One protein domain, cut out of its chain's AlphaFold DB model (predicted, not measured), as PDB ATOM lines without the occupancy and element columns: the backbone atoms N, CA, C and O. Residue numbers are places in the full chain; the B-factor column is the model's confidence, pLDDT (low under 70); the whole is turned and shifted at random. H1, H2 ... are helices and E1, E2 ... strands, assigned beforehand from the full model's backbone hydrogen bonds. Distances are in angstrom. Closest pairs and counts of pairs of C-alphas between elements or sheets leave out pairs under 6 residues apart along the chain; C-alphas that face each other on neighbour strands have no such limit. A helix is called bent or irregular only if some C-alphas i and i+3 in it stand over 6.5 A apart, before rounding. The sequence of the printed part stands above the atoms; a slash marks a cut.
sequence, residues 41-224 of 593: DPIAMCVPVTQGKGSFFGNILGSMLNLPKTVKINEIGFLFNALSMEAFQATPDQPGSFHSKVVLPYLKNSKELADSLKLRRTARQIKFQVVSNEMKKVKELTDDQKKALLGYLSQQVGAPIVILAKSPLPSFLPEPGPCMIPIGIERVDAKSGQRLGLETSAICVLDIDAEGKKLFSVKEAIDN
ATOM      1  N   ASP A  41      18.503  76.115 263.612       86.94
ATOM      2  CA  ASP A  41      19.716  76.257 264.416       86.94
ATOM      3  C   ASP A  41      19.793  77.642 265.075       86.94
ATOM      4  O   ASP A  41      20.557  78.501 264.632       86.94
ATOM      5  N   PRO A  42      19.040  77.883 266.165       92.31
ATOM      6  CA  PRO A  42      19.008  79.183 266.831       92.31
ATOM      7  C   PRO A  42      20.201  79.405 267.779       92.31
ATOM      8  O   PRO A  42      20.361  80.495 268.325       92.31
ATOM      9  N   ILE A  43      21.045  78.385 267.977       95.31
ATOM     10  CA  ILE A  43      22.227  78.401 268.850       95.31
ATOM     11  C   ILE A  43      23.446  77.935 268.051       95.31
ATOM     12  O   ILE A  43      23.445  76.841 267.489       95.31
ATOM     13  N   ALA A  44      24.514  78.730 268.070       94.69
ATOM     14  CA  ALA A  44      25.813  78.385 267.508       94.69
ATOM     15  C   ALA A  44      26.838  78.183 268.632       94.69
ATOM     16  O   ALA A  44      27.362  79.148 269.190       94.69
ATOM     17  N   MET A  45      27.157  76.921 268.938       95.12
ATOM     18  CA  MET A  45      28.226  76.579 269.880       95.12
ATOM     19  C   MET A  45      29.588  76.809 269.221       95.12
ATOM     20  O   MET A  45      29.888  76.227 268.176       95.12
ATOM     21  N   CYS A  46      30.401  77.674 269.814       94.69
ATOM     22  CA  CYS A  46      31.652  78.141 269.240       94.69
ATOM     23  C   CYS A  46      32.799  78.067 270.253       94.69
ATOM     24  O   CYS A  46      32.604  78.134 271.465       94.69
ATOM     25  N   VAL A  47      34.023  77.992 269.739       91.38
ATOM     26  CA  VAL A  47      35.258  78.178 270.505       91.38
ATOM     27  C   VAL A  47      36.064  79.325 269.894       91.38
ATOM     28  O   VAL A  47      36.151  79.411 268.664       91.38
ATOM     29  N   PRO A  48      36.664  80.215 270.705       89.06
ATOM     30  CA  PRO A  48      37.564  81.239 270.189       89.06
ATOM     31  C   PRO A  48      38.751  80.611 269.448       89.06
ATOM     32  O   PRO A  48      39.326  79.618 269.902       89.06
ATOM     33  N   VAL A  49      39.151  81.201 268.322       85.62
ATOM     34  CA  VAL A  49      40.344  80.775 267.581       85.62
ATOM     35  C   VAL A  49      41.584  81.263 268.324       85.62
ATOM     36  O   VAL A  49      41.948  82.439 268.267       85.62
ATOM     37  N   THR A  50      42.261  80.349 269.014       70.44
ATOM     38  CA  THR A  50      43.508  80.613 269.739       70.44
ATOM     39  C   THR A  50      44.710  80.407 268.811       70.44
ATOM     40  O   THR A  50      45.431  79.416 268.907       70.44
ATOM     41  N   GLN A  51      44.906  81.317 267.853       55.34
ATOM     42  CA  GLN A  51      46.095  81.353 266.987       55.34
ATOM     43  C   GLN A  51      46.648  82.789 266.853       55.34
ATOM     44  O   GLN A  51      46.654  83.362 265.771       55.34
ATOM     45  N   GLY A  52      47.145  83.359 267.960       49.19
ATOM     46  CA  GLY A  52      48.229  84.359 267.985       49.19
ATOM     47  C   GLY A  52      47.938  85.831 267.617       49.19
ATOM     48  O   GLY A  52      47.121  86.154 266.764       49.19
ATOM     49  N   LYS A  53      48.736  86.721 268.238       41.78
ATOM     50  CA  LYS A  53      48.943  88.162 267.938       41.78
ATOM     51  C   LYS A  53      47.740  89.123 268.097       41.78
ATOM     52  O   LYS A  53      47.651  90.099 267.361       41.78
ATOM     53  N   GLY A  54      46.856  88.921 269.075       41.59
ATOM     54  CA  GLY A  54      45.902  89.970 269.477       41.59
ATOM     55  C   GLY A  54      46.625  91.191 270.081       41.59
ATOM     56  O   GLY A  54      47.443  91.032 270.985       41.59
ATOM     57  N   SER A  55      46.349  92.403 269.584       41.59
ATOM     58  CA  SER A  55      47.068  93.648 269.914       41.59
ATOM     59  C   SER A  55      46.376  94.527 270.963       41.59
ATOM     60  O   SER A  55      46.368  95.746 270.815       41.59
ATOM     61  N   PHE A  56      45.802  93.956 272.024       43.72
ATOM     62  CA  PHE A  56      45.320  94.797 273.131       43.72
ATOM     63  C   PHE A  56      46.472  95.261 274.046       43.72
ATOM     64  O   PHE A  56      46.434  96.360 274.585       43.72
ATOM     65  N   PHE A  57      47.547  94.463 274.140       41.78
ATOM     66  CA  PHE A  57      48.792  94.783 274.848       41.78
ATOM     67  C   PHE A  57      49.991  94.231 274.062       41.78
ATOM     68  O   PHE A  57      50.326  93.068 274.237       41.78
ATOM     69  N   GLY A  58      50.620  95.037 273.198       34.72
ATOM     70  CA  GLY A  58      51.981  94.814 272.670       34.72
ATOM     71  C   GLY A  58      52.287  93.488 271.930       34.72
ATOM     72  O   GLY A  58      52.177  92.377 272.443       34.72
ATOM     73  N   ASN A  59      52.792  93.596 270.701       42.56
ATOM     74  CA  ASN A  59      53.182  92.452 269.872       42.56
ATOM     75  C   ASN A  59      54.372  91.674 270.477       42.56
ATOM     76  O   ASN A  59      55.480  92.189 270.474       42.56
ATOM     77  N   ILE A  60      54.107  90.455 270.978       40.09
ATOM     78  CA  ILE A  60      54.973  89.271 271.259       40.09
ATOM     79  C   ILE A  60      54.345  88.439 272.405       40.09
ATOM     80  O   ILE A  60      54.485  87.221 272.434       40.09
ATOM     81  N   LEU A  61      53.537  89.061 273.277       37.31
ATOM     82  CA  LEU A  61      52.926  88.423 274.456       37.31
ATOM     83  C   LEU A  61      51.660  87.587 274.149       37.31
ATOM     84  O   LEU A  61      51.316  86.669 274.889       37.31
ATOM     85  N   GLY A  62      50.959  87.864 273.044       40.88
ATOM     86  CA  GLY A  62      49.620  87.312 272.782       40.88
ATOM     87  C   GLY A  62      49.527  85.789 272.593       40.88
ATOM     88  O   GLY A  62      48.489  85.211 272.904       40.88
ATOM     89  N   SER A  63      50.589  85.116 272.129       42.59
ATOM     90  CA  SER A  63      50.619  83.644 272.028       42.59
ATOM     91  C   SER A  63      50.924  82.957 273.362       42.59
ATOM     92  O   SER A  63      50.455  81.846 273.579       42.59
ATOM     93  N   MET A  64      51.663  83.613 274.266       42.72
ATOM     94  CA  MET A  64      51.892  83.123 275.636       42.72
ATOM     95  C   MET A  64      50.659  83.302 276.534       42.72
ATOM     96  O   MET A  64      50.492  82.557 277.494       42.72
ATOM     97  N   LEU A  65      49.791  84.271 276.221       49.41
ATOM     98  CA  LEU A  65      48.623  84.637 277.032       49.41
ATOM     99  C   LEU A  65      47.290  84.048 276.536       49.41
ATOM    100  O   LEU A  65      46.249  84.332 277.125       49.41
ATOM    101  N   ASN A  66      47.319  83.227 275.479       57.81
ATOM    102  CA  ASN A  66      46.146  82.573 274.884       57.81
ATOM    103  C   ASN A  66      45.028  83.549 274.455       57.81
ATOM    104  O   ASN A  66      43.846  83.263 274.627       57.81
ATOM    105  N   LEU A  67      45.399  84.717 273.912       65.69
ATOM    106  CA  LEU A  67      44.426  85.712 273.446       65.69
ATOM    107  C   LEU A  67      43.717  85.240 272.159       65.69
ATOM    108  O   LEU A  67      44.391  84.711 271.264       65.69
ATOM    109  N   PRO A  68      42.395  85.463 272.015       72.50
ATOM    110  CA  PRO A  68      41.677  85.181 270.775       72.50
ATOM    111  C   PRO A  68      42.249  85.968 269.594       72.50
ATOM    112  O   PRO A  68      42.656  87.125 269.734       72.50
ATOM    113  N   LYS A  69      42.229  85.363 268.404       82.69
ATOM    114  CA  LYS A  69      42.527  86.074 267.160       82.69
ATOM    115  C   LYS A  69      41.466  87.151 266.909       82.69
ATOM    116  O   LYS A  69      40.272  86.853 266.913       82.69
ATOM    117  N   THR A  70      41.904  88.382 266.658       82.88
ATOM    118  CA  THR A  70      41.036  89.518 266.322       82.88
ATOM    119  C   THR A  70      41.101  89.856 264.835       82.88
ATOM    120  O   THR A  70      42.136  89.697 264.183       82.88
ATOM    121  N   VAL A  71      39.986  90.335 264.291       87.75
ATOM    122  CA  VAL A  71      39.860  90.836 262.915       87.75
ATOM    123  C   VAL A  71      39.173  92.192 262.895       87.75
ATOM    124  O   VAL A  71      38.373  92.502 263.775       87.75
ATOM    125  N   LYS A  72      39.473  92.999 261.873       90.81
ATOM    126  CA  LYS A  72      38.784  94.269 261.627       90.81
ATOM    127  C   LYS A  72      37.618  94.058 260.669       90.81
ATOM    128  O   LYS A  72      37.816  93.577 259.556       90.81
ATOM    129  N   ILE A  73      36.427  94.465 261.088       91.00
ATOM    130  CA  ILE A  73      35.186  94.404 260.323       91.00
ATOM    131  C   ILE A  73      34.768  95.834 259.972       91.00
ATOM    132  O   ILE A  73      34.311  96.595 260.821       91.00
ATOM    133  N   ASN A  74      34.921  96.198 258.698       89.56
ATOM    134  CA  ASN A  74      34.594  97.533 258.178       89.56
ATOM    135  C   ASN A  74      33.199  97.597 257.527       89.56
ATOM    136  O   ASN A  74      32.920  98.477 256.714       89.56
ATOM    137  N   GLU A  75      32.316  96.656 257.855       90.69
ATOM    138  CA  GLU A  75      30.953  96.620 257.329       90.69
ATOM    139  C   GLU A  75      30.054  97.591 258.088       90.69
ATOM    140  O   GLU A  75      29.913  97.497 259.307       90.69
ATOM    141  N   ILE A  76      29.400  98.506 257.363       89.00
ATOM    142  CA  ILE A  76      28.538  99.542 257.955       89.00
ATOM    143  C   ILE A  76      27.452  98.954 258.864       89.00
ATOM    144  O   ILE A  76      27.179  99.505 259.926       89.00
ATOM    145  N   GLY A  77      26.879  97.809 258.482       86.50
ATOM    146  CA  GLY A  77      25.876  97.107 259.277       86.50
ATOM    147  C   GLY A  77      26.410  96.635 260.626       86.50
ATOM    148  O   GLY A  77      25.795  96.891 261.659       86.50
ATOM    149  N   PHE A  78      27.595  96.028 260.629       90.00
ATOM    150  CA  PHE A  78      28.271  95.628 261.857       90.00
ATOM    151  C   PHE A  78      28.625  96.848 262.715       90.00
ATOM    152  O   PHE A  78      28.284  96.897 263.893       90.00
ATOM    153  N   LEU A  79      29.224  97.884 262.117       88.75
ATOM    154  CA  LEU A  79      29.635  99.105 262.818       88.75
ATOM    155  C   LEU A  79      28.467  99.935 263.366       88.75
ATOM    156  O   LEU A  79      28.686 100.785 264.231       88.75
ATOM    157  N   PHE A  80      27.251  99.722 262.868       87.00
ATOM    158  CA  PHE A  80      26.043 100.336 263.409       87.00
ATOM    159  C   PHE A  80      25.682  99.769 264.794       87.00
ATOM    160  O   PHE A  80      25.181 100.505 265.642       87.00
ATOM    161  N   ASN A  81      25.993  98.493 265.054       85.75
ATOM    162  CA  ASN A  81      25.616  97.792 266.286       85.75
ATOM    163  C   ASN A  81      26.796  97.477 267.218       85.75
ATOM    164  O   ASN A  81      26.637  97.520 268.432       85.75
ATOM    165  N   ALA A  82      27.973  97.166 266.681       86.12
ATOM    166  CA  ALA A  82      29.125  96.729 267.465       86.12
ATOM    167  C   ALA A  82      29.799  97.887 268.216       86.12
ATOM    168  O   ALA A  82      29.876  99.000 267.699       86.12
ATOM    169  N   LEU A  83      30.365  97.617 269.400       84.50
ATOM    170  CA  LEU A  83      31.105  98.622 270.181       84.50
ATOM    171  C   LEU A  83      32.359  99.137 269.459       84.50
ATOM    172  O   LEU A  83      32.739 100.296 269.617       84.50
ATOM    173  N   SER A  84      33.000  98.296 268.649       83.38
ATOM    174  CA  SER A  84      34.211  98.636 267.907       83.38
ATOM    175  C   SER A  84      34.203  97.992 266.518       83.38
ATOM    176  O   SER A  84      33.293  97.246 266.165       83.38
ATOM    177  N   MET A  85      35.221  98.300 265.711       86.12
ATOM    178  CA  MET A  85      35.467  97.600 264.445       86.12
ATOM    179  C   MET A  85      36.157  96.245 264.626       86.12
ATOM    180  O   MET A  85      36.403  95.560 263.641       86.12
ATOM    181  N   GLU A  86      36.526  95.876 265.849       86.38
ATOM    182  CA  GLU A  86      37.236  94.634 266.125       86.38
ATOM    183  C   GLU A  86      36.253  93.529 266.515       86.38
ATOM    184  O   GLU A  86      35.332  93.743 267.305       86.38
ATOM    185  N   ALA A  87      36.470  92.338 265.965       89.19
ATOM    186  CA  ALA A  87      35.729  91.132 266.308       89.19
ATOM    187  C   ALA A  87      36.687  89.975 266.617       89.19
ATOM    188  O   ALA A  87      37.756  89.870 266.010       89.19
ATOM    189  N   PHE A  88      36.308  89.084 267.534       88.88
ATOM    190  CA  PHE A  88      37.010  87.817 267.729       88.88
ATOM    191  C   PHE A  88      36.645  86.833 266.630       88.88
ATOM    192  O   PHE A  88      35.477  86.699 266.277       88.88
ATOM    193  N   GLN A  89      37.627  86.086 266.137       91.56
ATOM    194  CA  GLN A  89      37.338  84.908 265.334       91.56
ATOM    195  C   GLN A  89      36.976  83.732 266.235       91.56
ATOM    196  O   GLN A  89      37.693  83.413 267.186       91.56
ATOM    197  N   ALA A  90      35.882  83.059 265.897       93.38
ATOM    198  CA  ALA A  90      35.453  81.833 266.548       93.38
ATOM    199  C   ALA A  90      35.116  80.766 265.504       93.38
ATOM    200  O   ALA A  90      34.582  81.064 264.437       93.38
ATOM    201  N   THR A  91      35.415  79.511 265.818       94.25
ATOM    202  CA  THR A  91      35.036  78.356 264.994       94.25
ATOM    203  C   THR A  91      33.945  77.556 265.692       94.25
ATOM    204  O   THR A  91      33.863  77.621 266.922       94.25
ATOM    205  N   PRO A  92      33.144  76.764 264.958       94.56
ATOM    206  CA  PRO A  92      32.255  75.788 265.574       94.56
ATOM    207  C   PRO A  92      32.995  74.929 266.602       94.56
ATOM    208  O   PRO A  92      34.155  74.552 266.404       94.56
ATOM    209  N   ASP A  93      32.326  74.654 267.716       92.94
ATOM    210  CA  ASP A  93      32.855  73.761 268.735       92.94
ATOM    211  C   ASP A  93      32.966  72.318 268.208       92.94
ATOM    212  O   ASP A  93      32.290  71.909 267.260       92.94
ATOM    213  N   GLN A  94      33.868  71.540 268.800       89.38
ATOM    214  CA  GLN A  94      34.111  70.168 268.373       89.38
ATOM    215  C   GLN A  94      32.919  69.279 268.763       89.38
ATOM    216  O   GLN A  94      32.570  69.251 269.943       89.38
ATOM    217  N   PRO A  95      32.373  68.439 267.857       89.75
ATOM    218  CA  PRO A  95      31.221  67.574 268.157       89.75
ATOM    219  C   PRO A  95      31.419  66.642 269.366       89.75
ATOM    220  O   PRO A  95      30.466  66.126 269.943       89.75
ATOM    221  N   GLY A  96      32.677  66.385 269.735       91.25
ATOM    222  CA  GLY A  96      33.069  65.553 270.866       91.25
ATOM    223  C   GLY A  96      33.014  66.223 272.244       91.25
ATOM    224  O   GLY A  96      33.101  65.493 273.232       91.25
ATOM    225  N   SER A  97      32.927  67.554 272.316       92.81
ATOM    226  CA  SER A  97      33.094  68.329 273.552       92.81
ATOM    227  C   SER A  97      31.923  68.153 274.533       92.81
ATOM    228  O   SER A  97      30.832  67.715 274.160       92.81
ATOM    229  N   PHE A  98      32.133  68.541 275.797       93.62
ATOM    230  CA  PHE A  98      31.059  68.608 276.793       93.62
ATOM    231  C   PHE A  98      29.934  69.553 276.347       93.62
ATOM    232  O   PHE A  98      28.762  69.182 276.394       93.62
ATOM    233  N   HIS A  99      30.278  70.743 275.852       94.00
ATOM    234  CA  HIS A  99      29.290  71.720 275.405       94.00
ATOM    235  C   HIS A  99      28.465  71.218 274.225       94.00
ATOM    236  O   HIS A  99      27.244  71.324 274.251       94.00
ATOM    237  N   SER A 100      29.089  70.595 273.230       93.31
ATOM    238  CA  SER A 100      28.377  70.063 272.068       93.31
ATOM    239  C   SER A 100      27.530  68.826 272.399       93.31
ATOM    240  O   SER A 100      26.445  68.672 271.845       93.31
ATOM    241  N   LYS A 101      27.980  67.952 273.313       95.81
ATOM    242  CA  LYS A 101      27.268  66.704 273.661       95.81
ATOM    243  C   LYS A 101      26.239  66.831 274.775       95.81
ATOM    244  O   LYS A 101      25.338  66.001 274.845       95.81
ATOM    245  N   VAL A 102      26.405  67.797 275.674       95.75
ATOM    246  CA  VAL A 102      25.610  67.893 276.907       95.75
ATOM    247  C   VAL A 102      24.881  69.228 276.979       95.75
ATOM    248  O   VAL A 102      23.657  69.242 277.080       95.75
ATOM    249  N   VAL A 103      25.604  70.346 276.856       95.31
ATOM    250  CA  VAL A 103      25.008  71.688 276.982       95.31
ATOM    251  C   VAL A 103      24.063  71.985 275.817       95.31
ATOM    252  O   VAL A 103      22.910  72.335 276.039       95.31
ATOM    253  N   LEU A 104      24.510  71.815 274.569       95.19
ATOM    254  CA  LEU A 104      23.710  72.140 273.387       95.19
ATOM    255  C   LEU A 104      22.396  71.337 273.325       95.19
ATOM    256  O   LEU A 104      21.359  71.967 273.120       95.19
ATOM    257  N   PRO A 105      22.374  70.002 273.540       95.31
ATOM    258  CA  PRO A 105      21.117  69.258 273.585       95.31
ATOM    259  C   PRO A 105      20.194  69.690 274.725       95.31
ATOM    260  O   PRO A 105      18.986  69.760 274.514       95.31
ATOM    261  N   TYR A 106      20.731  70.003 275.911       95.62
ATOM    262  CA  TYR A 106      19.930  70.539 277.016       95.62
ATOM    263  C   TYR A 106      19.239  71.847 276.603       95.62
ATOM    264  O   TYR A 106      18.017  71.954 276.672       95.62
ATOM    265  N   LEU A 107      20.010  72.799 276.070       94.38
ATOM    266  CA  LEU A 107      19.507  74.106 275.648       94.38
ATOM    267  C   LEU A 107      18.497  74.001 274.492       94.38
ATOM    268  O   LEU A 107      17.454  74.645 274.544       94.38
ATOM    269  N   LYS A 108      18.750  73.158 273.478       92.75
ATOM    270  CA  LYS A 108      17.810  72.941 272.358       92.75
ATOM    271  C   LYS A 108      16.466  72.347 272.810       92.75
ATOM    272  O   LYS A 108      15.468  72.541 272.125       92.75
ATOM    273  N   ASN A 109      16.436  71.638 273.940       91.81
ATOM    274  CA  ASN A 109      15.225  71.020 274.482       91.81
ATOM    275  C   ASN A 109      14.493  71.890 275.524       91.81
ATOM    276  O   ASN A 109      13.382  71.529 275.921       91.81
ATOM    277  N   SER A 110      15.074  73.015 275.963       90.00
ATOM    278  CA  SER A 110      14.432  73.940 276.910       90.00
ATOM    279  C   SER A 110      13.378  74.798 276.203       90.00
ATOM    280  O   SER A 110      13.646  75.451 275.189       90.00
ATOM    281  N   LYS A 111      12.156  74.814 276.749       87.75
ATOM    282  CA  LYS A 111      11.046  75.616 276.206       87.75
ATOM    283  C   LYS A 111      11.197  77.083 276.585       87.75
ATOM    284  O   LYS A 111      10.872  77.961 275.795       87.75
ATOM    285  N   GLU A 112      11.700  77.321 277.785       87.25
ATOM    286  CA  GLU A 112      12.005  78.615 278.372       87.25
ATOM    287  C   GLU A 112      13.075  79.320 277.540       87.25
ATOM    288  O   GLU A 112      12.897  80.470 277.135       87.25
ATOM    289  N   LEU A 113      14.148  78.605 277.184       90.50
ATOM    290  CA  LEU A 113      15.172  79.156 276.307       90.50
ATOM    291  C   LEU A 113      14.652  79.380 274.887       90.50
ATOM    292  O   LEU A 113      14.951  80.416 274.299       90.50
ATOM    293  N   ALA A 114      13.867  78.454 274.329       90.38
ATOM    294  CA  ALA A 114      13.268  78.651 273.010       90.38
ATOM    295  C   ALA A 114      12.389  79.919 272.965       90.38
ATOM    296  O   ALA A 114      12.481  80.700 272.017       90.38
ATOM    297  N   ASP A 115      11.590  80.173 274.004       89.62
ATOM    298  CA  ASP A 115      10.814  81.411 274.133       89.62
ATOM    299  C   ASP A 115      11.734  82.640 274.265       89.62
ATOM    300  O   ASP A 115      11.580  83.606 273.519       89.62
ATOM    301  N   SER A 116      12.771  82.579 275.107       92.62
ATOM    302  CA  SER A 116      13.749  83.669 275.272       92.62
ATOM    303  C   SER A 116      14.486  84.016 273.965       92.62
ATOM    304  O   SER A 116      14.628  85.189 273.600       92.62
ATOM    305  N   LEU A 117      14.908  83.016 273.188       93.62
ATOM    306  CA  LEU A 117      15.534  83.220 271.877       93.62
ATOM    307  C   LEU A 117      14.558  83.854 270.878       93.62
ATOM    308  O   LEU A 117      14.952  84.708 270.077       93.62
ATOM    309  N   LYS A 118      13.272  83.500 270.960       93.06
ATOM    310  CA  LYS A 118      12.222  84.123 270.150       93.06
ATOM    311  C   LYS A 118      12.039  85.600 270.500       93.06
ATOM    312  O   LYS A 118      11.890  86.416 269.588       93.06
ATOM    313  N   LEU A 119      12.135  85.973 271.778       94.75
ATOM    314  CA  LEU A 119      12.135  87.379 272.196       94.75
ATOM    315  C   LEU A 119      13.298  88.154 271.561       94.75
ATOM    316  O   LEU A 119      13.095  89.251 271.035       94.75
ATOM    317  N   ARG A 120      14.504  87.575 271.506       95.19
ATOM    318  CA  ARG A 120      15.644  88.222 270.835       95.19
ATOM    319  C   ARG A 120      15.433  88.404 269.339       95.19
ATOM    320  O   ARG A 120      15.649  89.506 268.832       95.19
ATOM    321  N   ARG A 121      14.952  87.369 268.642       95.00
ATOM    322  CA  ARG A 121      14.573  87.477 267.225       95.00
ATOM    323  C   ARG A 121      13.554  88.601 267.013       95.00
ATOM    324  O   ARG A 121      13.746  89.444 266.140       95.00
ATOM    325  N   THR A 122      12.514  88.646 267.847       95.38
ATOM    326  CA  THR A 122      11.461  89.675 267.809       95.38
ATOM    327  C   THR A 122      12.051  91.077 267.974       95.38
ATOM    328  O   THR A 122      11.751  91.973 267.187       95.38
ATOM    329  N   ALA A 123      12.941  91.277 268.950       97.31
ATOM    330  CA  ALA A 123      13.604  92.563 269.159       97.31
ATOM    331  C   ALA A 123      14.411  92.992 267.923       97.31
ATOM    332  O   ALA A 123      14.286  94.126 267.454       97.31
ATOM    333  N   ARG A 124      15.190  92.074 267.336       96.38
ATOM    334  CA  ARG A 124      15.947  92.329 266.100       96.38
ATOM    335  C   ARG A 124      15.032  92.639 264.912       96.38
ATOM    336  O   ARG A 124      15.347  93.537 264.133       96.38
ATOM    337  N   GLN A 125      13.887  91.966 264.805       96.31
ATOM    338  CA  GLN A 125      12.875  92.234 263.783       96.31
ATOM    339  C   GLN A 125      12.271  93.638 263.935       96.31
ATOM    340  O   GLN A 125      12.200  94.381 262.953       96.31
ATOM    341  N   ILE A 126      11.903  94.041 265.157       96.75
ATOM    342  CA  ILE A 126      11.430  95.403 265.455       96.75
ATOM    343  C   ILE A 126      12.495  96.424 265.064       96.75
ATOM    344  O   ILE A 126      12.196  97.401 264.375       96.75
ATOM    345  N   LYS A 127      13.756  96.178 265.432       96.75
ATOM    346  CA  LYS A 127      14.870  97.049 265.051       96.75
ATOM    347  C   LYS A 127      15.015  97.175 263.542       96.75
ATOM    348  O   LYS A 127      15.117  98.294 263.043       96.75
ATOM    349  N   PHE A 128      14.984  96.064 262.810       96.38
ATOM    350  CA  PHE A 128      15.023  96.083 261.352       96.38
ATOM    351  C   PHE A 128      13.879  96.922 260.763       96.38
ATOM    352  O   PHE A 128      14.126  97.780 259.916       96.38
ATOM    353  N   GLN A 129      12.647  96.742 261.245       96.19
ATOM    354  CA  GLN A 129      11.477  97.486 260.768       96.19
ATOM    355  C   GLN A 129      11.570  98.989 261.059       96.19
ATOM    356  O   GLN A 129      11.364  99.804 260.156       96.19
ATOM    357  N   VAL A 130      11.907  99.367 262.296       95.50
ATOM    358  CA  VAL A 130      12.050 100.772 262.707       95.50
ATOM    359  C   VAL A 130      13.161 101.448 261.908       95.50
ATOM    360  O   VAL A 130      12.928 102.493 261.300       95.50
ATOM    361  N   VAL A 131      14.344 100.828 261.829       94.31
ATOM    362  CA  VAL A 131      15.475 101.389 261.078       94.31
ATOM    363  C   VAL A 131      15.149 101.479 259.589       94.31
ATOM    364  O   VAL A 131      15.407 102.517 258.993       94.31
ATOM    365  N   SER A 132      14.532 100.459 258.987       95.25
ATOM    366  CA  SER A 132      14.110 100.480 257.576       95.25
ATOM    367  C   SER A 132      13.155 101.636 257.265       95.25
ATOM    368  O   SER A 132      13.294 102.313 256.244       95.25
ATOM    369  N   ASN A 133      12.215 101.916 258.169       94.88
ATOM    370  CA  ASN A 133      11.284 103.027 258.008       94.88
ATOM    371  C   ASN A 133      11.963 104.392 258.137       94.88
ATOM    372  O   ASN A 133      11.704 105.271 257.313       94.88
ATOM    373  N   GLU A 134      12.852 104.568 259.113       92.19
ATOM    374  CA  GLU A 134      13.580 105.830 259.284       92.19
ATOM    375  C   GLU A 134      14.634 106.051 258.189       92.19
ATOM    376  O   GLU A 134      14.836 107.182 257.746       92.19
ATOM    377  N   MET A 135      15.225 104.981 257.646       90.62
ATOM    378  CA  MET A 135      16.239 105.052 256.585       90.62
ATOM    379  C   MET A 135      15.732 105.723 255.302       90.62
ATOM    380  O   MET A 135      16.516 106.292 254.541       90.62
ATOM    381  N   LYS A 136      14.412 105.705 255.076       89.19
ATOM    382  CA  LYS A 136      13.754 106.407 253.961       89.19
ATOM    383  C   LYS A 136      13.934 107.928 254.039       89.19
ATOM    384  O   LYS A 136      13.866 108.596 253.013       89.19
ATOM    385  N   LYS A 137      14.151 108.470 255.242       92.19
ATOM    386  CA  LYS A 137      14.280 109.911 255.510       92.19
ATOM    387  C   LYS A 137      15.738 110.374 255.616       92.19
ATOM    388  O   LYS A 137      15.998 111.562 255.458       92.19
ATOM    389  N   VAL A 138      16.671 109.452 255.864       90.69
ATOM    390  CA  VAL A 138      18.113 109.727 255.987       90.69
ATOM    391  C   VAL A 138      18.686 110.101 254.618       90.69
ATOM    392  O   VAL A 138      18.528 109.350 253.653       90.69
ATOM    393  N   LYS A 139      19.360 111.248 254.511       92.44
ATOM    394  CA  LYS A 139      19.977 111.737 253.258       92.44
ATOM    395  C   LYS A 139      21.500 111.602 253.256       92.44
ATOM    396  O   LYS A 139      22.124 111.688 252.208       92.44
ATOM    397  N   GLU A 140      22.076 111.376 254.428       92.75
ATOM    398  CA  GLU A 140      23.508 111.344 254.706       92.75
ATOM    399  C   GLU A 140      24.175 110.036 254.254       92.75
ATOM    400  O   GLU A 140      25.396 109.976 254.143       92.75
ATOM    401  N   LEU A 141      23.382 108.991 253.994       90.56
ATOM    402  CA  LEU A 141      23.852 107.696 253.506       90.56
ATOM    403  C   LEU A 141      23.477 107.501 252.037       90.56
ATOM    404  O   LEU A 141      22.347 107.793 251.636       90.56
ATOM    405  N   THR A 142      24.402 106.937 251.260       94.00
ATOM    406  CA  THR A 142      24.135 106.501 249.883       94.00
ATOM    407  C   THR A 142      23.174 105.313 249.859       94.00
ATOM    408  O   THR A 142      23.043 104.583 250.844       94.00
ATOM    409  N   ASP A 143      22.522 105.061 248.724       93.69
ATOM    410  CA  ASP A 143      21.600 103.925 248.597       93.69
ATOM    411  C   ASP A 143      22.299 102.574 248.812       93.69
ATOM    412  O   ASP A 143      21.737 101.686 249.455       93.69
ATOM    413  N   ASP A 144      23.558 102.442 248.386       93.62
ATOM    414  CA  ASP A 144      24.367 101.247 248.644       93.62
ATOM    415  C   ASP A 144      24.676 101.070 250.135       93.62
ATOM    416  O   ASP A 144      24.573  99.962 250.663       93.62
ATOM    417  N   GLN A 145      24.996 102.156 250.848       93.12
ATOM    418  CA  GLN A 145      25.213 102.120 252.297       93.12
ATOM    419  C   GLN A 145      23.935 101.732 253.044       93.12
ATOM    420  O   GLN A 145      23.977 100.894 253.948       93.12
ATOM    421  N   LYS A 146      22.789 102.291 252.638       94.06
ATOM    422  CA  LYS A 146      21.474 101.933 253.185       94.06
ATOM    423  C   LYS A 146      21.163 100.462 252.932       94.06
ATOM    424  O   LYS A 146      20.787  99.752 253.860       94.06
ATOM    425  N   LYS A 147      21.366  99.982 251.702       94.50
ATOM    426  CA  LYS A 147      21.149  98.582 251.322       94.50
ATOM    427  C   LYS A 147      22.048  97.636 252.116       94.50
ATOM    428  O   LYS A 147      21.561  96.618 252.599       94.50
ATOM    429  N   ALA A 148      23.324  97.974 252.295       92.81
ATOM    430  CA  ALA A 148      24.261  97.179 253.083       92.81
ATOM    431  C   ALA A 148      23.860  97.114 254.567       92.81
ATOM    432  O   ALA A 148      23.839  96.034 255.155       92.81
ATOM    433  N   LEU A 149      23.484  98.251 255.164       93.88
ATOM    434  CA  LEU A 149      23.009  98.318 256.547       93.88
ATOM    435  C   LEU A 149      21.722  97.505 256.749       93.88
ATOM    436  O   LEU A 149      21.650  96.675 257.653       93.88
ATOM    437  N   LEU A 150      20.714  97.713 255.899       95.06
ATOM    438  CA  LEU A 150      19.441  96.995 255.992       95.06
ATOM    439  C   LEU A 150      19.603  95.501 255.698       95.06
ATOM    440  O   LEU A 150      18.971  94.687 256.365       95.06
ATOM    441  N   GLY A 151      20.479  95.132 254.760       94.94
ATOM    442  CA  GLY A 151      20.827  93.738 254.489       94.94
ATOM    443  C   GLY A 151      21.430  93.052 255.713       94.94
ATOM    444  O   GLY A 151      20.987  91.970 256.086       94.94
ATOM    445  N   TYR A 152      22.370  93.713 256.393       93.62
ATOM    446  CA  TYR A 152      22.942  93.203 257.638       93.62
ATOM    447  C   TYR A 152      21.887  93.057 258.744       93.62
ATOM    448  O   TYR A 152      21.788  92.000 259.362       93.62
ATOM    449  N   LEU A 153      21.062  94.085 258.979       94.62
ATOM    450  CA  LEU A 153      20.013  94.025 260.004       94.62
ATOM    451  C   LEU A 153      18.986  92.926 259.712       94.62
ATOM    452  O   LEU A 153      18.585  92.220 260.631       94.62
ATOM    453  N   SER A 154      18.611  92.739 258.446       94.56
ATOM    454  CA  SER A 154      17.723  91.652 258.028       94.56
ATOM    455  C   SER A 154      18.337  90.275 258.294       94.56
ATOM    456  O   SER A 154      17.623  89.376 258.725       94.56
ATOM    457  N   GLN A 155      19.642  90.098 258.060       92.38
ATOM    458  CA  GLN A 155      20.341  88.845 258.367       92.38
ATOM    459  C   GLN A 155      20.414  88.589 259.876       92.38
ATOM    460  O   GLN A 155      20.237  87.455 260.313       92.38
ATOM    461  N   GLN A 156      20.634  89.638 260.674       92.38
ATOM    462  CA  GLN A 156      20.707  89.537 262.131       92.38
ATOM    463  C   GLN A 156      19.415  89.006 262.754       92.38
ATOM    464  O   GLN A 156      19.497  88.296 263.754       92.38
ATOM    465  N   VAL A 157      18.242  89.299 262.171       93.31
ATOM    466  CA  VAL A 157      16.945  88.832 262.694       93.31
ATOM    467  C   VAL A 157      16.972  87.336 262.992       93.31
ATOM    468  O   VAL A 157      16.667  86.950 264.112       93.31
ATOM    469  N   GLY A 158      17.374  86.508 262.025       88.56
ATOM    470  CA  GLY A 158      17.418  85.048 262.165       88.56
ATOM    471  C   GLY A 158      18.772  84.484 262.597       88.56
ATOM    472  O   GLY A 158      18.955  83.266 262.560       88.56
ATOM    473  N   ALA A 159      19.738  85.338 262.938       91.75
ATOM    474  CA  ALA A 159      21.079  84.884 263.267       91.75
ATOM    475  C   ALA A 159      21.114  84.212 264.657       91.75
ATOM    476  O   ALA A 159      20.420  84.654 265.578       91.75
ATOM    477  N   PRO A 160      21.880  83.115 264.809       93.25
ATOM    478  CA  PRO A 160      21.901  82.342 266.040       93.25
ATOM    479  C   PRO A 160      22.608  83.088 267.163       93.25
ATOM    480  O   PRO A 160      23.587  83.802 266.938       93.25
ATOM    481  N   ILE A 161      22.208  82.804 268.401       94.00
ATOM    482  CA  ILE A 161      23.012  83.213 269.545       94.00
ATOM    483  C   ILE A 161      24.342  82.461 269.540       94.00
ATOM    484  O   ILE A 161      24.385  81.237 269.392       94.00
ATOM    485  N   VAL A 162      25.443  83.190 269.704       95.44
ATOM    486  CA  VAL A 162      26.767  82.580 269.843       95.44
ATOM    487  C   VAL A 162      26.995  82.228 271.299       95.44
ATOM    488  O   VAL A 162      27.013  83.110 272.156       95.44
ATOM    489  N   ILE A 163      27.205  80.939 271.559       94.69
ATOM    490  CA  ILE A 163      27.620  80.435 272.864       94.69
ATOM    491  C   ILE A 163      29.087  80.031 272.782       94.69
ATOM    492  O   ILE A 163      29.461  79.200 271.955       94.69
ATOM    493  N   LEU A 164      29.921  80.614 273.638       92.75
ATOM    494  CA  LEU A 164      31.334  80.284 273.743       92.75
ATOM    495  C   LEU A 164      31.533  79.163 274.764       92.75
ATOM    496  O   LEU A 164      31.310  79.342 275.961       92.75
ATOM    497  N   ALA A 165      32.020  78.021 274.279       89.19
ATOM    498  CA  ALA A 165      32.375  76.858 275.092       89.19
ATOM    499  C   ALA A 165      33.705  77.028 275.853       89.19
ATOM    500  O   ALA A 165      34.090  76.177 276.652       89.19
ATOM    501  N   LYS A 166      34.439  78.115 275.584       84.69
ATOM    502  CA  LYS A 166      35.695  78.479 276.248       84.69
ATOM    503  C   LYS A 166      35.756  79.982 276.465       84.69
ATOM    504  O   LYS A 166      35.247  80.743 275.641       84.69
ATOM    505  N   SER A 167      36.428  80.392 277.536       78.69
ATOM    506  CA  SER A 167      36.647  81.807 277.825       78.69
ATOM    507  C   SER A 167      37.423  82.478 276.684       78.69
ATOM    508  O   SER A 167      38.454  81.947 276.262       78.69
ATOM    509  N   PRO A 168      36.967  83.638 276.180       73.06
ATOM    510  CA  PRO A 168      37.772  84.480 275.305       73.06
ATOM    511  C   PRO A 168      38.780  85.333 276.097       73.06
ATOM    512  O   PRO A 168      39.553  86.076 275.496       73.06
ATOM    513  N   LEU A 169      38.773  85.267 277.432       69.00
ATOM    514  CA  LEU A 169      39.724  85.988 278.272       69.00
ATOM    515  C   LEU A 169      41.065  85.239 278.369       69.00
ATOM    516  O   LEU A 169      41.093  84.008 278.295       69.00
ATOM    517  N   PRO A 170      42.182  85.965 278.576       61.41
ATOM    518  CA  PRO A 170      43.471  85.352 278.862       61.41
ATOM    519  C   PRO A 170      43.402  84.336 280.010       61.41
ATOM    520  O   PRO A 170      42.750  84.582 281.020       61.41
ATOM    521  N   SER A 171      44.170  83.249 279.915       59.12
ATOM    522  CA  SER A 171      44.148  82.134 280.884       59.12
ATOM    523  C   SER A 171      44.559  82.498 282.317       59.12
ATOM    524  O   SER A 171      44.329  81.726 283.244       59.12
ATOM    525  N   PHE A 172      45.198  83.654 282.522       53.22
ATOM    526  CA  PHE A 172      45.563  84.149 283.853       53.22
ATOM    527  C   PHE A 172      44.453  84.969 284.529       53.22
ATOM    528  O   PHE A 172      44.616  85.327 285.705       53.22
ATOM    529  N   LEU A 173      43.394  85.313 283.786       57.00
ATOM    530  CA  LEU A 173      42.150  85.856 284.315       57.00
ATOM    531  C   LEU A 173      41.217  84.689 284.659       57.00
ATOM    532  O   LEU A 173      41.237  83.672 283.965       57.00
ATOM    533  N   PRO A 174      40.427  84.802 285.737       58.28
ATOM    534  CA  PRO A 174      39.416  83.801 286.046       58.28
ATOM    535  C   PRO A 174      38.446  83.652 284.873       58.28
ATOM    536  O   PRO A 174      38.170  84.619 284.153       58.28
ATOM    537  N   GLU A 175      37.921  82.442 284.692       64.44
ATOM    538  CA  GLU A 175      36.798  82.256 283.782       64.44
ATOM    539  C   GLU A 175      35.637  83.135 284.270       64.44
ATOM    540  O   GLU A 175      35.339  83.142 285.467       64.44
ATOM    541  N   PRO A 176      35.008  83.916 283.378       63.56
ATOM    542  CA  PRO A 176      34.018  84.911 283.778       63.56
ATOM    543  C   PRO A 176      32.691  84.288 284.239       63.56
ATOM    544  O   PRO A 176      31.785  85.019 284.620       63.56
ATOM    545  N   GLY A 177      32.573  82.953 284.220       75.44
ATOM    546  CA  GLY A 177      31.306  82.258 284.385       75.44
ATOM    547  C   GLY A 177      30.385  82.427 283.184       75.44
ATOM    548  O   GLY A 177      30.843  82.745 282.078       75.44
ATOM    549  N   PRO A 178      29.079  82.199 283.383       83.56
ATOM    550  CA  PRO A 178      28.065  82.659 282.457       83.56
ATOM    551  C   PRO A 178      28.057  84.186 282.402       83.56
ATOM    552  O   PRO A 178      27.980  84.830 283.442       83.56
ATOM    553  N   CYS A 179      28.206  84.748 281.202       86.56
ATOM    554  CA  CYS A 179      28.151  86.193 280.992       86.56
ATOM    555  C   CYS A 179      27.908  86.533 279.516       86.56
ATOM    556  O   CYS A 179      28.459  85.881 278.618       86.56
ATOM    557  N   MET A 180      27.170  87.606 279.252       90.56
ATOM    558  CA  MET A 180      27.079  88.244 277.945       90.56
ATOM    559  C   MET A 180      28.290  89.153 277.717       90.56
ATOM    560  O   MET A 180      28.567  90.078 278.480       90.56
ATOM    561  N   ILE A 181      29.013  88.908 276.629       85.00
ATOM    562  CA  ILE A 181      30.170  89.692 276.209       85.00
ATOM    563  C   ILE A 181      29.760  90.560 275.010       85.00
ATOM    564  O   ILE A 181      29.501  90.012 273.932       85.00
ATOM    565  N   PRO A 182      29.742  91.902 275.141       85.62
ATOM    566  CA  PRO A 182      29.357  92.824 274.069       85.62
ATOM    567  C   PRO A 182      30.518  93.069 273.087       85.62
ATOM    568  O   PRO A 182      30.908  94.205 272.817       85.62
ATOM    569  N   ILE A 183      31.124  91.990 272.590       83.75
ATOM    570  CA  ILE A 183      32.222  92.017 271.618       83.75
ATOM    571  C   ILE A 183      31.758  91.310 270.349       83.75
ATOM    572  O   ILE A 183      31.115  90.261 270.405       83.75
ATOM    573  N   GLY A 184      32.111  91.879 269.195       89.56
ATOM    574  CA  GLY A 184      31.793  91.270 267.914       89.56
ATOM    575  C   GLY A 184      32.481  89.924 267.721       89.56
ATOM    576  O   GLY A 184      33.631  89.741 268.116       89.56
ATOM    577  N   ILE A 185      31.793  88.994 267.071       92.44
ATOM    578  CA  ILE A 185      32.302  87.670 266.731       92.44
ATOM    579  C   ILE A 185      32.187  87.458 265.226       92.44
ATOM    580  O   ILE A 185      31.101  87.532 264.655       92.44
ATOM    581  N   GLU A 186      33.304  87.127 264.590       94.69
ATOM    582  CA  GLU A 186      33.337  86.548 263.256       94.69
ATOM    583  C   GLU A 186      33.406  85.026 263.376       94.69
ATOM    584  O   GLU A 186      34.423  84.451 263.771       94.69
ATOM    585  N   ARG A 187      32.308  84.358 263.024       94.94
ATOM    586  CA  ARG A 187      32.293  82.901 262.921       94.94
ATOM    587  C   ARG A 187      32.957  82.491 261.618       94.94
ATOM    588  O   ARG A 187      32.565  82.981 260.560       94.94
ATOM    589  N   VAL A 188      33.907  81.566 261.683       94.94
ATOM    590  CA  VAL A 188      34.635  81.043 260.520       94.94
ATOM    591  C   VAL A 188      34.656  79.518 260.520       94.94
ATOM    592  O   VAL A 188      34.630  78.883 261.574       94.94
ATOM    593  N   ASP A 189      34.702  78.918 259.336       92.62
ATOM    594  CA  ASP A 189      34.935  77.487 259.191       92.62
ATOM    595  C   ASP A 189      36.356  77.140 259.648       92.62
ATOM    596  O   ASP A 189      37.325  77.809 259.282       92.62
ATOM    597  N   ALA A 190      36.488  76.077 260.441       86.88
ATOM    598  CA  ALA A 190      37.765  75.703 261.041       86.88
ATOM    599  C   ALA A 190      38.815  75.245 260.015       86.88
ATOM    600  O   ALA A 190      40.008  75.311 260.306       86.88
ATOM    601  N   LYS A 191      38.395  74.754 258.841       87.38
ATOM    602  CA  LYS A 191      39.291  74.210 257.813       87.38
ATOM    603  C   LYS A 191      39.584  75.227 256.718       87.38
ATOM    604  O   LYS A 191      40.742  75.406 256.357       87.38
ATOM    605  N   SER A 192      38.550  75.860 256.169       90.00
ATOM    606  CA  SER A 192      38.682  76.787 255.040       90.00
ATOM    607  C   SER A 192      38.940  78.229 255.472       90.00
ATOM    608  O   SER A 192      39.391  79.033 254.660       90.00
ATOM    609  N   GLY A 193      38.637  78.584 256.728       87.31
ATOM    610  CA  GLY A 193      38.658  79.969 257.201       87.31
ATOM    611  C   GLY A 193      37.552  80.842 256.598       87.31
ATOM    612  O   GLY A 193      37.541  82.051 256.823       87.31
ATOM    613  N   GLN A 194      36.622  80.257 255.835       94.06
ATOM    614  CA  GLN A 194      35.496  80.975 255.249       94.06
ATOM    615  C   GLN A 194      34.589  81.525 256.351       94.06
ATOM    616  O   GLN A 194      34.234  80.809 257.286       94.06
ATOM    617  N   ARG A 195      34.163  82.784 256.219       93.56
ATOM    618  CA  ARG A 195      33.197  83.389 257.139       93.56
ATOM    619  C   ARG A 195      31.843  82.680 257.056       93.56
ATOM    620  O   ARG A 195      31.240  82.601 255.991       93.56
ATOM    621  N   LEU A 196      31.360  82.240 258.211       93.25
ATOM    622  CA  LEU A 196      30.049  81.627 258.432       93.25
ATOM    623  C   LEU A 196      29.009  82.638 258.932       93.25
ATOM    624  O   LEU A 196      27.812  82.430 258.759       93.25
ATOM    625  N   GLY A 197      29.444  83.724 259.576       92.38
ATOM    626  CA  GLY A 197      28.552  84.797 260.011       92.38
ATOM    627  C   GLY A 197      29.232  85.821 260.911       92.38
ATOM    628  O   GLY A 197      30.362  85.622 261.355       92.38
ATOM    629  N   LEU A 198      28.513  86.905 261.187       93.44
ATOM    630  CA  LEU A 198      28.914  87.952 262.122       93.44
ATOM    631  C   LEU A 198      27.865  88.079 263.219       93.44
ATOM    632  O   LEU A 198      26.671  88.049 262.939       93.44
ATOM    633  N   GLU A 199      28.323  88.271 264.442       93.75
ATOM    634  CA  GLU A 199      27.499  88.591 265.602       93.75
ATOM    635  C   GLU A 199      28.130  89.744 266.372       93.75
ATOM    636  O   GLU A 199      29.328  90.001 266.246       93.75
ATOM    637  N   THR A 200      27.327  90.474 267.140       90.62
ATOM    638  CA  THR A 200      27.802  91.645 267.898       90.62
ATOM    639  C   THR A 200      28.005  91.362 269.381       90.62
ATOM    640  O   THR A 200      28.561  92.198 270.088       90.62
ATOM    641  N   SER A 201      27.570  90.193 269.843       91.94
ATOM    642  CA  SER A 201      27.773  89.711 271.204       91.94
ATOM    643  C   SER A 201      27.829  88.186 271.244       91.94
ATOM    644  O   SER A 201      27.399  87.502 270.311       91.94
ATOM    645  N   ALA A 202      28.339  87.649 272.347       92.69
ATOM    646  CA  ALA A 202      28.314  86.222 272.645       92.69
ATOM    647  C   ALA A 202      28.002  85.976 274.118       92.69
ATOM    648  O   ALA A 202      28.180  86.865 274.943       92.69
ATOM    649  N   ILE A 203      27.575  84.760 274.447       93.00
ATOM    650  CA  ILE A 203      27.385  84.312 275.826       93.00
ATOM    651  C   ILE A 203      28.449  83.267 276.150       93.00
ATOM    652  O   ILE A 203      28.575  82.267 275.444       93.00
ATOM    653  N   CYS A 204      29.215  83.472 277.215       90.19
ATOM    654  CA  CYS A 204      30.041  82.414 277.792       90.19
ATOM    655  C   CYS A 204      29.176  81.486 278.639       90.19
ATOM    656  O   CYS A 204      28.255  81.944 279.301       90.19
ATOM    657  N   VAL A 205      29.470  80.185 278.628       88.38
ATOM    658  CA  VAL A 205      28.816  79.205 279.510       88.38
ATOM    659  C   VAL A 205      29.902  78.374 280.162       88.38
ATOM    660  O   VAL A 205      30.331  77.356 279.619       88.38
ATOM    661  N   LEU A 206      30.405  78.871 281.286       86.94
ATOM    662  CA  LEU A 206      31.597  78.358 281.957       86.94
ATOM    663  C   LEU A 206      31.330  78.197 283.452       86.94
ATOM    664  O   LEU A 206      30.440  78.849 284.001       86.94
ATOM    665  N   ASP A 207      32.087  77.315 284.099       85.38
ATOM    666  CA  ASP A 207      32.044  77.173 285.553       85.38
ATOM    667  C   ASP A 207      32.604  78.452 286.212       85.38
ATOM    668  O   ASP A 207      33.399  79.184 285.621       85.38
ATOM    669  N   ILE A 208      32.185  78.727 287.451       77.50
ATOM    670  CA  ILE A 208      32.779  79.780 288.281       77.50
ATOM    671  C   ILE A 208      33.455  79.116 289.467       77.50
ATOM    672  O   ILE A 208      32.781  78.603 290.364       77.50
ATOM    673  N   ASP A 209      34.780  79.209 289.510       73.62
ATOM    674  CA  ASP A 209      35.579  78.844 290.672       73.62
ATOM    675  C   ASP A 209      36.128  80.112 291.338       73.62
ATOM    676  O   ASP A 209      36.884  80.881 290.740       73.62
ATOM    677  N   ALA A 210      35.774  80.329 292.604       66.06
ATOM    678  CA  ALA A 210      36.316  81.419 293.407       66.06
ATOM    679  C   ALA A 210      36.596  80.936 294.830       66.06
ATOM    680  O   ALA A 210      35.838  80.157 295.397       66.06
ATOM    681  N   GLU A 211      37.700  81.403 295.420       63.12
ATOM    682  CA  GLU A 211      38.008  81.155 296.841       63.12
ATOM    683  C   GLU A 211      38.062  79.655 297.217       63.12
ATOM    684  O   GLU A 211      37.693  79.253 298.318       63.12
ATOM    685  N   GLY A 212      38.504  78.799 296.285       64.31
ATOM    686  CA  GLY A 212      38.555  77.343 296.489       64.31
ATOM    687  C   GLY A 212      37.179  76.667 296.529       64.31
ATOM    688  O   GLY A 212      37.085  75.497 296.895       64.31
ATOM    689  N   LYS A 213      36.119  77.392 296.158       68.38
ATOM    690  CA  LYS A 213      34.749  76.904 296.040       68.38
ATOM    691  C   LYS A 213      34.285  77.029 294.596       68.38
ATOM    692  O   LYS A 213      34.573  78.014 293.918       68.38
ATOM    693  N   LYS A 214      33.492  76.056 294.165       76.62
ATOM    694  CA  LYS A 214      32.721  76.175 292.935       76.62
ATOM    695  C   LYS A 214      31.474  77.007 293.236       76.62
ATOM    696  O   LYS A 214      30.585  76.542 293.945       76.62
ATOM    697  N   LEU A 215      31.451  78.261 292.783       76.44
ATOM    698  CA  LEU A 215      30.310  79.169 292.952       76.44
ATOM    699  C   LEU A 215      29.183  78.852 291.965       76.44
ATOM    700  O   LEU A 215      28.009  79.073 292.264       76.44
ATOM    701  N   PHE A 216      29.548  78.328 290.795       84.31
ATOM    702  CA  PHE A 216      28.625  77.875 289.767       84.31
ATOM    703  C   PHE A 216      29.237  76.711 288.990       84.31
ATOM    704  O   PHE A 216      30.412  76.757 288.624       84.31
ATOM    705  N   SER A 217      28.427  75.697 288.689       88.75
ATOM    706  CA  SER A 217      28.780  74.655 287.730       88.75
ATOM    707  C   SER A 217      27.739  74.571 286.629       88.75
ATOM    708  O   SER A 217      26.559  74.369 286.914       88.75
ATOM    709  N   VAL A 218      28.183  74.596 285.374       91.19
ATOM    710  CA  VAL A 218      27.336  74.330 284.207       91.19
ATOM    711  C   VAL A 218      26.705  72.945 284.324       91.19
ATOM    712  O   VAL A 218      25.522  72.770 284.044       91.19
ATOM    713  N   LYS A 219      27.475  71.946 284.778       91.75
ATOM    714  CA  LYS A 219      26.969  70.580 284.935       91.75
ATOM    715  C   LYS A 219      25.871  70.508 285.998       91.75
ATOM    716  O   LYS A 219      24.827  69.914 285.748       91.75
ATOM    717  N   GLU A 220      26.089  71.109 287.165       90.06
ATOM    718  CA  GLU A 220      25.083  71.105 288.234       90.06
ATOM    719  C   GLU A 220      23.840  71.891 287.823       90.06
ATOM    720  O   GLU A 220      22.732  71.430 288.078       90.06
ATOM    721  N   ALA A 221      24.014  73.015 287.118       90.06
ATOM    722  CA  ALA A 221      22.920  73.800 286.557       90.06
ATOM    723  C   ALA A 221      22.077  72.998 285.548       90.06
ATOM    724  O   ALA A 221      20.864  73.166 285.487       90.06
ATOM    725  N   ILE A 222      22.680  72.081 284.787       91.75
ATOM    726  CA  ILE A 222      21.937  71.134 283.938       91.75
ATOM    727  C   ILE A 222      21.208  70.097 284.799       91.75
ATOM    728  O   ILE A 222      20.010  69.879 284.628       91.75
ATOM    729  N   ASP A 223      21.900  69.472 285.755       89.94
ATOM    730  CA  ASP A 223      21.327  68.414 286.598       89.94
ATOM    731  C   ASP A 223      20.121  68.926 287.426       89.94
ATOM    732  O   ASP A 223      19.115  68.227 287.632       89.94
ATOM    733  N   ASN A 224      20.191  70.175 287.890       86.62
ATOM    734  CA  ASN A 224      19.130  70.843 288.643       86.62
ATOM    735  C   ASN A 224      18.167  71.673 287.770       86.62
ATOM    736  O   ASN A 224      17.209  72.228 288.310       86.62
TER     737      ASN A 224
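Overview. This is residues 41 to 224 of the 593 residues of an uncharacterized protein of Candidatus Riflebacteria bacterium (UniProt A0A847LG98). A strongly twisted sheet of short strands, E1 to E8, turns back on itself where E5 runs on into E6 and E7 into E8, and the long helical hairpin of H3 and H4 runs past it, grazing it. H1 packs on H4, H2 covers E1, and at the far end from the turn between H3 and H4 is the small strand hairpin E9 and E10, with H5 after it, near H2. The printed part has 184 residues, with five named helices and ten named strands in the order E1 E2 H1 E3 H2 H3 H4 E4 E5 E6 E7 E8 E9 E10 H5. The sheet of eight is branched and mixed, E9 and E10 form an antiparallel sheet of two, and the class is mixed, helices and strands. The whole is compact, with a radius of gyration of the C-alphas of 18.0 A and spans of 58 by 46 by 33 A.

Along the chain. Start in the large sheet with E3, residues 86 to 92, the longest strand, 19.5 A from first to last C-alpha. Find C-alpha 43 at (22.227, 78.401, 268.850); from there E1 runs 15.7 A through residues 43 to 48. The sheet's other strands are E2, residues 70 to 72, E4, 161 to 164, E5, 179 to 181, E6, 184 to 188, 12.9 A long, E7, 195 to 199, 11.5 A long, and E8, 202 to 204. Look next for H3, residues 111 to 135, which starts at C-alpha 111 at (11.046, 75.616, 276.206) and runs 35.8 A. H4 is residues 143 to 157, 21.2 A, H2 is residues 98 to 109, 16.2 A, and H1 is residues 76 to 81. E9 is residues 208 to 210, E10 is 213 to 216, and H5, residues 218 to 223, ends at C-alpha 223 at (21.327, 68.414, 286.598).

Arrangement. Look first beside E3: E1 and E2 lie on one side of it, E6 on the other side. E1 is antiparallel to E3, with N 47 and O 91 2.8 A apart; E2 is antiparallel to E3, with N 71 and O 87 at 2.9 A; E6 is parallel to E3, with N 88 and O 184 at 2.8 A. E6 and E7 form a hairpin, N 185 and O 199 being 2.8 A apart. On the other side of E1 is E4, parallel, with N 44 and O 161 at 2.8 A. E8 is parallel to E4, with N 164 and O 203 at 2.8 A, and E5 is antiparallel to E8, with N 181 and O 202 at 2.8 A. H2 is over E1 at a height over the sheet of 9.7 A and runs along the strands, at 14 degrees to E1 on the local plane; their closest C-alphas, of Met 45 and Ser 100, are 6.9 A apart. H2 is irregular, but only just: C-alphas 101 and 104 are 6.50 A apart. H3 and H4 touch as a hairpin at a shallow tilt of 13 degrees, closest at the C-alphas of Arg 124 and Val 157, 5.0 A. H1 touches H4 at a steep tilt of 47 degrees, closest at the C-alphas of Gly 77 and Leu 149, 4.1 A. H5 is not on the large sheet. In E9 and E10, a hairpin, N 208 and O 216 are 2.9 A apart. Each O i to N i+4 pair is within hydrogen-bond range in H3, H4 and H5; H1 has 1 of 2 and H2 6 of 8.

Size, cuts and confidence. The two C-alphas farthest apart are those of Lys 139 and Gly 212, 58.3 A. The printed part has no cut. The long links are E1 to E2, 21 residues, and E4 to E5, 14 residues. The mean pLDDT of the printed part is 84.5; residues 51 to 67, 169 to 176 and 210 to 213 are under 70.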